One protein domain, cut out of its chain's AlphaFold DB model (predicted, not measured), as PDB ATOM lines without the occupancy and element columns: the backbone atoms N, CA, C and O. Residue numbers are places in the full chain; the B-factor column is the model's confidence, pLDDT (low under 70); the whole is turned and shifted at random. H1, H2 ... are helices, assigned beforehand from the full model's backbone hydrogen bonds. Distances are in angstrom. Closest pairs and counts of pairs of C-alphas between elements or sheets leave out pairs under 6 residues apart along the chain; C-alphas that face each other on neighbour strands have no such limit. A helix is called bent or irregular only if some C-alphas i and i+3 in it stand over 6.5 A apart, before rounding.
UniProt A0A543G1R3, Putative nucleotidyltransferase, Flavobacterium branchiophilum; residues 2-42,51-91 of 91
ATOM      1  N   ALA A   2      18.459 -68.577  87.087       90.69
ATOM      2  CA  ALA A   2      17.634 -68.961  85.931       90.69
ATOM      3  C   ALA A   2      16.122 -68.674  86.090       90.69
ATOM      4  O   ALA A   2      15.510 -68.137  85.175       90.69
ATOM      5  N   GLY A   3      15.524 -68.965  87.254       90.00
ATOM      6  CA  GLY A   3      14.111 -68.638  87.515       90.00
ATOM      7  C   GLY A   3      13.818 -67.142  87.372       90.00
ATOM      8  O   GLY A   3      12.923 -66.755  86.627       90.00
ATOM      9  N   LYS A   4      14.651 -66.306  87.998       91.50
ATOM     10  CA  LYS A   4      14.553 -64.846  87.928       91.50
ATOM     11  C   LYS A   4      14.665 -64.345  86.488       91.50
ATOM     12  O   LYS A   4      13.849 -63.535  86.068       91.50
ATOM     13  N   TRP A   5      15.587 -64.911  85.706       93.75
ATOM     14  CA  TRP A   5      15.696 -64.615  84.277       93.75
ATOM     15  C   TRP A   5      14.394 -64.897  83.524       93.75
ATOM     16  O   TRP A   5      13.935 -64.038  82.779       93.75
ATOM     17  N   ILE A   6      13.789 -66.072  83.722       91.06
ATOM     18  CA  ILE A   6      12.534 -66.456  83.056       91.06
ATOM     19  C   ILE A   6      11.414 -65.477  83.410       91.06
ATOM     20  O   ILE A   6      10.648 -65.075  82.537       91.06
ATOM     21  N   ILE A   7      11.332 -65.078  84.681       89.75
ATOM     22  CA  ILE A   7      10.313 -64.147  85.173       89.75
ATOM     23  C   ILE A   7      10.499 -62.752  84.556       89.75
ATOM     24  O   ILE A   7       9.533 -62.170  84.066       89.75
ATOM     25  N   GLU A   8      11.727 -62.231  84.539       89.56
ATOM     26  CA  GLU A   8      12.021 -60.866  84.078       89.56
ATOM     27  C   GLU A   8      12.068 -60.749  82.548       89.56
ATOM     28  O   GLU A   8      11.494 -59.828  81.971       89.56
ATOM     29  N   ASN A   9      12.716 -61.701  81.878       89.56
ATOM     30  CA  ASN A   9      13.014 -61.641  80.444       89.56
ATOM     31  C   ASN A   9      12.016 -62.436  79.593       89.56
ATOM     32  O   ASN A   9      12.060 -62.349  78.366       89.56
ATOM     33  N   LYS A  10      11.128 -63.226  80.217       87.25
ATOM     34  CA  LYS A  10      10.136 -64.090  79.541       87.25
ATOM     35  C   LYS A  10      10.753 -64.990  78.466       87.25
ATOM     36  O   LYS A  10      10.117 -65.302  77.460       87.25
ATOM     37  N   SER A  11      11.999 -65.400  78.678       86.88
ATOM     38  CA  SER A  11      12.797 -66.163  77.726       86.88
ATOM     39  C   SER A  11      13.544 -67.297  78.418       86.88
ATOM     40  O   SER A  11      13.643 -67.355  79.647       86.88
ATOM     41  N   ILE A  12      14.048 -68.230  77.609       87.94
ATOM     42  CA  ILE A  12      14.885 -69.326  78.092       87.94
ATOM     43  C   ILE A  12      16.207 -68.720  78.589       87.94
ATOM     44  O   ILE A  12      16.824 -67.940  77.859       87.94
ATOM     45  N   PRO A  13      16.644 -69.041  79.817       92.12
ATOM     46  CA  PRO A  13      17.888 -68.519  80.351       92.12
ATOM     47  C   PRO A  13      19.085 -69.078  79.578       92.12
ATOM     48  O   PRO A  13      19.060 -70.245  79.173       92.12
ATOM     49  N   PRO A  14      20.153 -68.287  79.395       92.81
ATOM     50  CA  PRO A  14      21.390 -68.794  78.823       92.81
ATOM     51  C   PRO A  14      21.977 -69.919  79.686       92.81
ATOM     52  O   PRO A  14      21.887 -69.903  80.915       92.81
ATOM     53  N   VAL A  15      22.615 -70.889  79.025       92.00
ATOM     54  CA  VAL A  15      23.293 -72.016  79.690       92.00
ATOM     55  C   VAL A  15      24.560 -71.547  80.410       92.00
ATOM     56  O   VAL A  15      24.878 -72.027  81.497       92.00
ATOM     57  N   ALA A  16      25.280 -70.592  79.817       90.31
ATOM     58  CA  ALA A  16      26.471 -70.012  80.418       90.31
ATOM     59  C   ALA A  16      26.092 -69.159  81.636       90.31
ATOM     60  O   ALA A  16      25.368 -68.172  81.515       90.31
ATOM     61  N   PHE A  17      26.624 -69.511  82.807       87.94
ATOM     62  CA  PHE A  17      26.338 -68.789  84.048       87.94
ATOM     63  C   PHE A  17      26.783 -67.319  83.998       87.94
ATOM     64  O   PHE A  17      26.089 -66.452  84.514       87.94
ATOM     65  N   GLU A  18      27.895 -67.023  83.324       89.38
ATOM     66  CA  GLU A  18      28.402 -65.655  83.149       89.38
ATOM     67  C   GLU A  18      27.380 -64.748  82.445       89.38
ATOM     68  O   GLU A  18      27.208 -63.592  82.825       89.38
ATOM     69  N   ALA A  19      26.613 -65.296  81.498       90.69
ATOM     70  CA  ALA A  19      25.550 -64.569  80.810       90.69
ATOM     71  C   ALA A  19      24.331 -64.280  81.707       90.69
ATOM     72  O   ALA A  19      23.493 -63.454  81.354       90.69
ATOM     73  N   LEU A  20      24.233 -64.924  82.876       91.06
ATOM     74  CA  LEU A  20      23.236 -64.614  83.898       91.06
ATOM     75  C   LEU A  20      23.720 -63.541  84.882       91.06
ATOM     76  O   LEU A  20      22.899 -63.008  85.616       91.06
ATOM     77  N   LEU A  21      25.008 -63.195  84.947       91.06
ATOM     78  CA  LEU A  21      25.490 -62.198  85.915       91.06
ATOM     79  C   LEU A  21      24.826 -60.818  85.793       91.06
ATOM     80  O   LEU A  21      24.552 -60.236  86.843       91.06
ATOM     81  N   PRO A  22      24.471 -60.312  84.595       91.75
ATOM     82  CA  PRO A  22      23.842 -58.998  84.471       91.75
ATOM     83  C   PRO A  22      22.522 -58.818  85.241       91.75
ATOM     84  O   PRO A  22      22.160 -57.684  85.536       91.75
ATOM     85  N   ILE A  23      21.807 -59.898  85.601       90.75
ATOM     86  CA  ILE A  23      20.578 -59.806  86.421       90.75
ATOM     87  C   ILE A  23      20.851 -59.679  87.933       90.75
ATOM     88  O   ILE A  23      19.920 -59.523  88.731       90.75
ATOM     89  N   ALA A  24      22.113 -59.788  88.358       92.81
ATOM     90  CA  ALA A  24      22.525 -59.552  89.736       92.81
ATOM     91  C   ALA A  24      22.901 -58.073  89.961       92.81
ATOM     92  O   ALA A  24      23.314 -57.394  89.023       92.81
ATOM     93  N   PRO A  25      22.815 -57.555  91.197       93.75
ATOM     94  CA  PRO A  25      23.342 -56.234  91.538       93.75
ATOM     95  C   PRO A  25      24.856 -56.111  91.264       93.75
ATOM     96  O   PRO A  25      25.563 -57.112  91.410       93.75
ATOM     97  N   PRO A  26      25.387 -54.915  90.931       93.69
ATOM     98  CA  PRO A  26      26.800 -54.729  90.575       93.69
ATOM     99  C   PRO A  26      27.799 -55.288  91.601       93.69
ATOM    100  O   PRO A  26      28.736 -55.987  91.224       93.69
ATOM    101  N   ASN A  27      27.554 -55.090  92.901       92.88
ATOM    102  CA  ASN A  27      28.415 -55.626  93.965       92.88
ATOM    103  C   ASN A  27      28.473 -57.165  93.961       92.88
ATOM    104  O   ASN A  27      29.516 -57.760  94.222       92.88
ATOM    105  N   ILE A  28      27.357 -57.827  93.639       94.69
ATOM    106  CA  ILE A  28      27.299 -59.287  93.521       94.69
ATOM    107  C   ILE A  28      28.011 -59.747  92.250       94.69
ATOM    108  O   ILE A  28      28.716 -60.753  92.290       94.69
ATOM    109  N   GLN A  29      27.874 -59.015  91.141       94.12
ATOM    110  CA  GLN A  29      28.582 -59.330  89.898       94.12
ATOM    111  C   GLN A  29      30.098 -59.346  90.111       94.12
ATOM    112  O   GLN A  29      30.755 -60.320  89.743       94.12
ATOM    113  N   GLU A  30      30.639 -58.315  90.762       93.75
ATOM    114  CA  GLU A  30      32.071 -58.199  91.061       93.75
ATOM    115  C   GLU A  30      32.569 -59.351  91.941       93.75
ATOM    116  O   GLU A  30      33.558 -60.013  91.609       93.75
ATOM    117  N   LYS A  31      31.852 -59.653  93.031       93.81
ATOM    118  CA  LYS A  31      32.209 -60.757  93.935       93.81
ATOM    119  C   LYS A  31      32.170 -62.107  93.229       93.81
ATOM    120  O   LYS A  31      33.069 -62.926  93.401       93.81
ATOM    121  N   VAL A  32      31.156 -62.348  92.405       93.00
ATOM    122  CA  VAL A  32      31.042 -63.605  91.665       93.00
ATOM    123  C   VAL A  32      32.136 -63.723  90.601       93.00
ATOM    124  O   VAL A  32      32.731 -64.792  90.478       93.00
ATOM    125  N   ALA A  33      32.465 -62.644  89.885       92.19
ATOM    126  CA  ALA A  33      33.577 -62.633  88.934       92.19
ATOM    127  C   ALA A  33      34.914 -62.962  89.622       92.19
ATOM    128  O   ALA A  33      35.681 -63.792  89.130       92.19
ATOM    129  N   PHE A  34      35.156 -62.392  90.807       92.06
ATOM    130  CA  PHE A  34      36.317 -62.734  91.628       92.06
ATOM    131  C   PHE A  34      36.345 -64.226  91.996       92.06
ATOM    132  O   PHE A  34      37.357 -64.896  91.777       92.06
ATOM    133  N   LEU A  35      35.234 -64.781  92.492       92.12
ATOM    134  CA  LEU A  35      35.155 -66.202  92.856       92.12
ATOM    135  C   LEU A  35      35.363 -67.136  91.661       92.12
ATOM    136  O   LEU A  35      35.975 -68.194  91.809       92.12
ATOM    137  N   MET A  36      34.882 -66.755  90.478       90.62
ATOM    138  CA  MET A  36      35.105 -67.509  89.244       90.62
ATOM    139  C   MET A  36      36.594 -67.573  88.895       90.62
ATOM    140  O   MET A  36      37.101 -68.645  88.565       90.62
ATOM    141  N   GLU A  37      37.318 -66.462  89.031       91.81
ATOM    142  CA  GLU A  37      38.767 -66.431  88.815       91.81
ATOM    143  C   GLU A  37      39.538 -67.234  89.865       91.81
ATOM    144  O   GLU A  37      40.477 -67.957  89.526       91.81
ATOM    145  N   VAL A  38      39.121 -67.169  91.131       91.31
ATOM    146  CA  VAL A  38      39.694 -68.000  92.196       91.31
ATOM    147  C   VAL A  38      39.477 -69.484  91.887       91.31
ATOM    148  O   VAL A  38      40.430 -70.261  91.936       91.31
ATOM    149  N   LYS A  39      38.265 -69.879  91.480       87.94
ATOM    150  CA  LYS A  39      37.932 -71.265  91.125       87.94
ATOM    151  C   LYS A  39      38.753 -71.790  89.944       87.94
ATOM    152  O   LYS A  39      39.119 -72.958  89.947       87.94
ATOM    153  N   LYS A  40      39.052 -70.952  88.945       89.50
ATOM    154  CA  LYS A  40      39.889 -71.338  87.792       89.50
ATOM    155  C   LYS A  40      41.347 -71.600  88.181       89.50
ATOM    156  O   LYS A  40      41.998 -72.431  87.558       89.50
ATOM    157  N   LYS A  41      41.875 -70.857  89.159       90.81
ATOM    158  CA  LYS A  41      43.305 -70.871  89.522       90.81
ATOM    159  C   LYS A  41      43.641 -71.859  90.634       90.81
ATOM    160  O   LYS A  41      44.784 -72.294  90.733       90.81
ATOM    161  N   GLN A  42      42.674 -72.168  91.490       90.31
ATOM    162  CA  GLN A  42      42.873 -73.011  92.663       90.31
ATOM    163  C   GLN A  42      42.491 -74.468  92.389       90.31
ATOM    164  O   GLN A  42      41.644 -74.762  91.551       90.31
ATOM    165  N   GLU A  51      30.941 -66.346 101.575       92.25
ATOM    166  CA  GLU A  51      30.532 -65.002 101.160       92.25
ATOM    167  C   GLU A  51      29.066 -64.759 101.538       92.25
ATOM    168  O   GLU A  51      28.135 -65.261 100.893       92.25
ATOM    169  N   GLN A  52      28.855 -64.012 102.622       94.12
ATOM    170  CA  GLN A  52      27.527 -63.800 103.200       94.12
ATOM    171  C   GLN A  52      26.595 -63.045 102.237       94.12
ATOM    172  O   GLN A  52      25.485 -63.504 102.003       94.12
ATOM    173  N   GLU A  53      27.075 -61.986 101.579       93.56
ATOM    174  CA  GLU A  53      26.288 -61.202 100.608       93.56
ATOM    175  C   GLU A  53      25.787 -62.037  99.424       93.56
ATOM    176  O   GLU A  53      24.631 -61.919  99.017       93.56
ATOM    177  N   ILE A  54      26.639 -62.914  98.879       93.06
ATOM    178  CA  ILE A  54      26.237 -63.822  97.797       93.06
ATOM    179  C   ILE A  54      25.207 -64.821  98.318       93.06
ATOM    180  O   ILE A  54      24.215 -65.093  97.642       93.06
ATOM    181  N   THR A  55      25.424 -65.359  99.520       94.00
ATOM    182  CA  THR A  55      24.488 -66.303 100.143       94.00
ATOM    183  C   THR A  55      23.112 -65.664 100.331       94.00
ATOM    184  O   THR A  55      22.101 -66.262  99.962       94.00
ATOM    185  N   ASP A  56      23.072 -64.436 100.842       95.44
ATOM    186  CA  ASP A  56      21.835 -63.698 101.083       95.44
ATOM    187  C   ASP A  56      21.129 -63.356  99.771       95.44
ATOM    188  O   ASP A  56      19.925 -63.582  99.638       95.44
ATOM    189  N   PHE A  57      21.879 -62.919  98.756       94.50
ATOM    190  CA  PHE A  57      21.345 -62.687  97.415       94.50
ATOM    191  C   PHE A  57      20.720 -63.953  96.809       94.50
ATOM    192  O   PHE A  57      19.641 -63.895  96.208       94.50
ATOM    193  N   LEU A  58      21.370 -65.111  96.961       93.75
ATOM    194  CA  LEU A  58      20.832 -66.387  96.488       93.75
ATOM    195  C   LEU A  58      19.549 -66.764  97.233       93.75
ATOM    196  O   LEU A  58      18.585 -67.178  96.585       93.75
ATOM    197  N   GLY A  59      19.506 -66.563  98.553       95.69
ATOM    198  CA  GLY A  59      18.310 -66.779  99.369       95.69
ATOM    199  C   GLY A  59      17.140 -65.892  98.934       95.69
ATOM    200  O   GLY A  59      16.053 -66.394  98.653       95.69
ATOM    201  N   GLN A  60      17.378 -64.590  98.766       95.12
ATOM    202  CA  GLN A  60      16.379 -63.647  98.252       95.12
ATOM    203  C   GLN A  60      15.908 -64.026  96.845       95.12
ATOM    204  O   GLN A  60      14.716 -64.003  96.551       95.12
ATOM    205  N   THR A  61      16.833 -64.439  95.975       93.38
ATOM    206  CA  THR A  61      16.501 -64.886  94.618       93.38
ATOM    207  C   THR A  61      15.644 -66.152  94.634       93.38
ATOM    208  O   THR A  61      14.782 -66.314  93.772       93.38
ATOM    209  N   MET A  62      15.871 -67.074  95.573       93.94
ATOM    210  CA  MET A  62      15.030 -68.262  95.731       93.94
ATOM    211  C   MET A  62      13.609 -67.893  96.151       93.94
ATOM    212  O   MET A  62      12.674 -68.380  95.519       93.94
ATOM    213  N   LEU A  63      13.454 -67.013  97.146       95.38
ATOM    214  CA  LEU A  63      12.144 -66.528  97.594       95.38
ATOM    215  C   LEU A  63      11.388 -65.840  96.454       95.38
ATOM    216  O   LEU A  63      10.277 -66.245  96.128       95.38
ATOM    217  N   PHE A  64      12.046 -64.912  95.755       94.06
ATOM    218  CA  PHE A  64      11.489 -64.255  94.572       94.06
ATOM    219  C   PHE A  64      10.993 -65.270  93.531       94.06
ATOM    220  O   PHE A  64       9.882 -65.169  93.017       94.06
ATOM    221  N   ASN A  65      11.788 -66.299  93.225       92.44
ATOM    222  CA  ASN A  65      11.363 -67.304  92.252       92.44
ATOM    223  C   ASN A  65      10.141 -68.090  92.736       92.44
ATOM    224  O   ASN A  65       9.276 -68.391  91.923       92.44
ATOM    225  N   GLN A  66      10.069 -68.438  94.024       92.06
ATOM    226  CA  GLN A  66       8.931 -69.172  94.583       92.06
ATOM    227  C   GLN A  66       7.642 -68.348  94.511       92.06
ATOM    228  O   GLN A  66       6.617 -68.864  94.067       92.06
ATOM    229  N   GLU A  67       7.709 -67.068  94.875       93.75
ATOM    230  CA  GLU A  67       6.566 -66.150  94.850       93.75
ATOM    231  C   GLU A  67       6.022 -65.936  93.433       93.75
ATOM    232  O   GLU A  67       4.812 -65.888  93.220       93.75
ATOM    233  N   HIS A  68       6.907 -65.851  92.441       91.69
ATOM    234  CA  HIS A  68       6.528 -65.533  91.067       91.69
ATOM    235  C   HIS A  68       6.290 -66.769  90.184       91.69
ATOM    236  O   HIS A  68       5.656 -66.654  89.132       91.69
ATOM    237  N   ALA A  69       6.735 -67.960  90.602       86.56
ATOM    238  CA  ALA A  69       6.579 -69.193  89.828       86.56
ATOM    239  C   ALA A  69       5.109 -69.557  89.577       86.56
ATOM    240  O   ALA A  69       4.781 -70.048  88.498       86.56
ATOM    241  N   VAL A  70       4.216 -69.279  90.531       83.38
ATOM    242  CA  VAL A  70       2.777 -69.589  90.416       83.38
ATOM    243  C   VAL A  70       2.084 -68.825  89.283       83.38
ATOM    244  O   VAL A  70       1.068 -69.280  88.764       83.38
ATOM    245  N   GLY A  71       2.637 -67.677  88.875       82.69
ATOM    246  CA  GLY A  71       2.128 -66.869  87.767       82.69
ATOM    247  C   GLY A  71       2.638 -67.302  86.390       82.69
ATOM    248  O   GLY A  71       2.198 -66.758  85.374       82.69
ATOM    249  N   LEU A  72       3.570 -68.258  86.325       83.44
ATOM    250  CA  LEU A  72       4.127 -68.724  85.060       83.44
ATOM    251  C   LEU A  72       3.158 -69.690  84.374       83.44
ATOM    252  O   LEU A  72       2.713 -70.686  84.941       83.44
ATOM    253  N   LYS A  73       2.851 -69.407  83.105       79.38
ATOM    254  CA  LYS A  73       2.094 -70.335  82.261       79.38
ATOM    255  C   LYS A  73       2.929 -71.589  82.019       79.38
ATOM    256  O   LYS A  73       4.142 -71.502  81.833       79.38
ATOM    257  N   SER A  74       2.269 -72.744  81.947       75.38
ATOM    258  CA  SER A  74       2.913 -73.962  81.458       75.38
ATOM    259  C   SER A  74       3.548 -73.707  80.088       75.38
ATOM    260  O   SER A  74       2.981 -72.994  79.255       75.38
ATOM    261  N   GLY A  75       4.730 -74.286  79.865       72.56
ATOM    262  CA  GLY A  75       5.428 -74.180  78.586       72.56
ATOM    263  C   GLY A  75       4.537 -74.628  77.426       72.56
ATOM    264  O   GLY A  75       3.709 -75.533  77.576       72.56
ATOM    265  N   LYS A  76       4.692 -73.986  76.262       73.81
ATOM    266  CA  LYS A  76       3.985 -74.406  75.048       73.81
ATOM    267  C   LYS A  76       4.357 -75.857  74.741       73.81
ATOM    268  O   LYS A  76       5.535 -76.195  74.666       73.81
ATOM    269  N   LYS A  77       3.352 -76.715  74.564       73.19
ATOM    270  CA  LYS A  77       3.555 -78.107  74.150       73.19
ATOM    271  C   LYS A  77       3.888 -78.127  72.658       73.19
ATOM    272  O   LYS A  77       2.988 -78.251  71.841       73.19
ATOM    273  N   MET A  78       5.168 -77.978  72.326       80.31
ATOM    274  CA  MET A  78       5.669 -77.943  70.942       80.31
ATOM    275  C   MET A  78       6.256 -79.292  70.499       80.31
ATOM    276  O   MET A  78       6.977 -79.350  69.516       80.31
ATOM    277  N   GLY A  79       5.971 -80.386  71.220       81.50
ATOM    278  CA  GLY A  79       6.565 -81.704  70.948       81.50
ATOM    279  C   GLY A  79       6.380 -82.152  69.497       81.50
ATOM    280  O   GLY A  79       7.358 -82.434  68.827       81.50
ATOM    281  N   ALA A  80       5.152 -82.083  68.975       84.12
ATOM    282  CA  ALA A  80       4.865 -82.472  67.593       84.12
ATOM    283  C   ALA A  80       5.570 -81.591  66.541       84.12
ATOM    284  O   ALA A  80       5.972 -82.085  65.493       84.12
ATOM    285  N   GLU A  81       5.726 -80.292  66.813       85.62
ATOM    286  CA  GLU A  81       6.395 -79.336  65.916       85.62
ATOM    287  C   GLU A  81       7.912 -79.566  65.903       85.62
ATOM    288  O   GLU A  81       8.550 -79.519  64.853       85.62
ATOM    289  N   ILE A  82       8.478 -79.856  67.076       85.88
ATOM    290  CA  ILE A  82       9.889 -80.190  67.257       85.88
ATOM    291  C   ILE A  82      10.208 -81.532  66.590       85.88
ATOM    292  O   ILE A  82      11.185 -81.627  65.851       85.88
ATOM    293  N   ASP A  83       9.371 -82.546  66.807       89.62
ATOM    294  CA  ASP A  83       9.530 -83.860  66.185       89.62
ATOM    295  C   ASP A  83       9.489 -83.738  64.656       89.62
ATOM    296  O   ASP A  83      10.369 -84.260  63.976       89.62
ATOM    297  N   ALA A  84       8.523 -82.988  64.108       91.00
ATOM    298  CA  ALA A  84       8.426 -82.735  62.670       91.00
ATOM    299  C   ALA A  84       9.683 -82.048  62.110       91.00
ATOM    300  O   ALA A  84      10.224 -82.505  61.104       91.00
ATOM    301  N   PHE A  85      10.190 -81.013  62.788       92.75
ATOM    302  CA  PHE A  85      11.433 -80.341  62.404       92.75
ATOM    303  C   PHE A  85      12.625 -81.308  62.362       92.75
ATOM    304  O   PHE A  85      13.381 -81.318  61.393       92.75
ATOM    305  N   PHE A  86      12.792 -82.151  63.385       91.88
ATOM    306  CA  PHE A  86      13.891 -83.117  63.410       91.88
ATOM    307  C   PHE A  86      13.735 -84.212  62.351       91.88
ATOM    308  O   PHE A  86      14.732 -84.600  61.747       91.88
ATOM    309  N   PHE A  87      12.514 -84.681  62.081       92.88
ATOM    310  CA  PHE A  87      12.267 -85.634  60.995       92.88
ATOM    311  C   PHE A  87      12.625 -85.061  59.620       92.88
ATOM    312  O   PHE A  87      13.166 -85.792  58.792       92.88
ATOM    313  N   GLU A  88      12.364 -83.774  59.375       92.88
ATOM    314  CA  GLU A  88      12.785 -83.099  58.141       92.88
ATOM    315  C   GLU A  88      14.308 -82.958  58.039       92.88
ATOM    316  O   GLU A  88      14.854 -83.077  56.949       92.88
ATOM    317  N   LEU A  89      15.002 -82.749  59.160       90.44
ATOM    318  CA  LEU A  89      16.451 -82.519  59.194       90.44
ATOM    319  C   LEU A  89      17.288 -83.789  58.957       90.44
ATOM    320  O   LEU A  89      18.453 -83.698  58.577       90.44
ATOM    321  N   ILE A  90      16.711 -84.963  59.224       89.75
ATOM    322  CA  ILE A  90      17.360 -86.276  59.049       89.75
ATOM    323  C   ILE A  90      17.097 -86.848  57.638       89.75
ATOM    324  O   ILE A  90      17.660 -87.882  57.274       89.75
ATOM    325  N   ARG A  91      16.247 -86.195  56.838       61.69
ATOM    326  CA  ARG A  91      15.900 -86.608  55.475       61.69
ATOM    327  C   ARG A  91      16.823 -85.980  54.434       61.69
ATOM    328  O   ARG A  91      17.117 -86.696  53.450       61.69
TER     329      ARG A  91
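This is residues 2 to 42 and 51 to 91 of the 91 residues of the protein "Putative nucleotidyltransferase" of Flavobacterium branchiophilum (UniProt A0A543G1R3). Two long helices, H3 and H4, meet near their first ends in a corner, and two short helices, H1 and H2, fill in on its inner side, H1 packing on residues 61 to 69 of H4. From the far end of H4 the chain runs out as an arm, residues 73 to 91, which sticks out with H5 and makes much of the length; residues 37 to 42, most of them in H3, also stick out. The printed part has 82 residues with five named helices, H1 to H5 in that order, and no named strand; it is all helix. It is only just loose, close to extended, with a radius of gyration of the C-alphas of 17.6 A, and flat, spanning 51 by 35 by 17 A.

The longest helix is H4, residues 52 to 69. With residues 61 to 69 alone it touches H1, residues 2 to 9, at a steep tilt of 63 degrees, the same way; the closest C-alphas, of Gly 3 and Asn 65, are 5.6 A apart. With residues 53 to 57 alone it touches residues 28 to 32 of H3, residues 26 to 41, at a steep tilt of 66 degrees, opposite ways; the closest C-alphas, of Ile 28 and Ile 54, are 6.3 A apart. H1 also touches H2, residues 17 to 23, at a steep tilt of 47 degrees, the same way, closest at the C-alphas of Trp 5 and Ile 23, 7.2 A. The helix packing is mostly crossed, with no shallow tilt in these three pairs. H2 and H3 are close but not clearly touching, with the C-alphas of Leu 21 and Gln 29 closest at 5.8 A, at a shallow tilt of 13 degrees, opposite ways. H5, residues 79 to 89, touches no helix. Every O i to N i+4 pair is within hydrogen-bond range in H1, H3, H4 and H5; in H2 it is 1 of 3, beside 3 of 4 O i to N i+3 pairs.

H4 runs 25.4 A from C-alpha 52 at (27.527, -63.800, 103.200), and H3 runs 23.1 A. H1 begins at C-alpha 2 at (17.634, -68.961, 85.931) and is 10.2 A long. H2, 10.9 A, is irregular, but only just: C-alphas 19 and 22 are 6.9 A apart. H5, 15.4 A, ends at C-alpha 89 at (16.451, -82.519, 59.194).

The C-alphas farthest apart, of Gln 52 and Arg 91, are 54.2 A apart. Residues 43 to 50 are cut out, and C-alphas 42 and 51 are 17.0 A apart across this cut, which lies in the link from H3 to H4. The link from H2 to H3 is tight; those from H1 to H2 and from H4 to H5 are short. The mean pLDDT of the printed part is 89.6, and residue 91 is under 70.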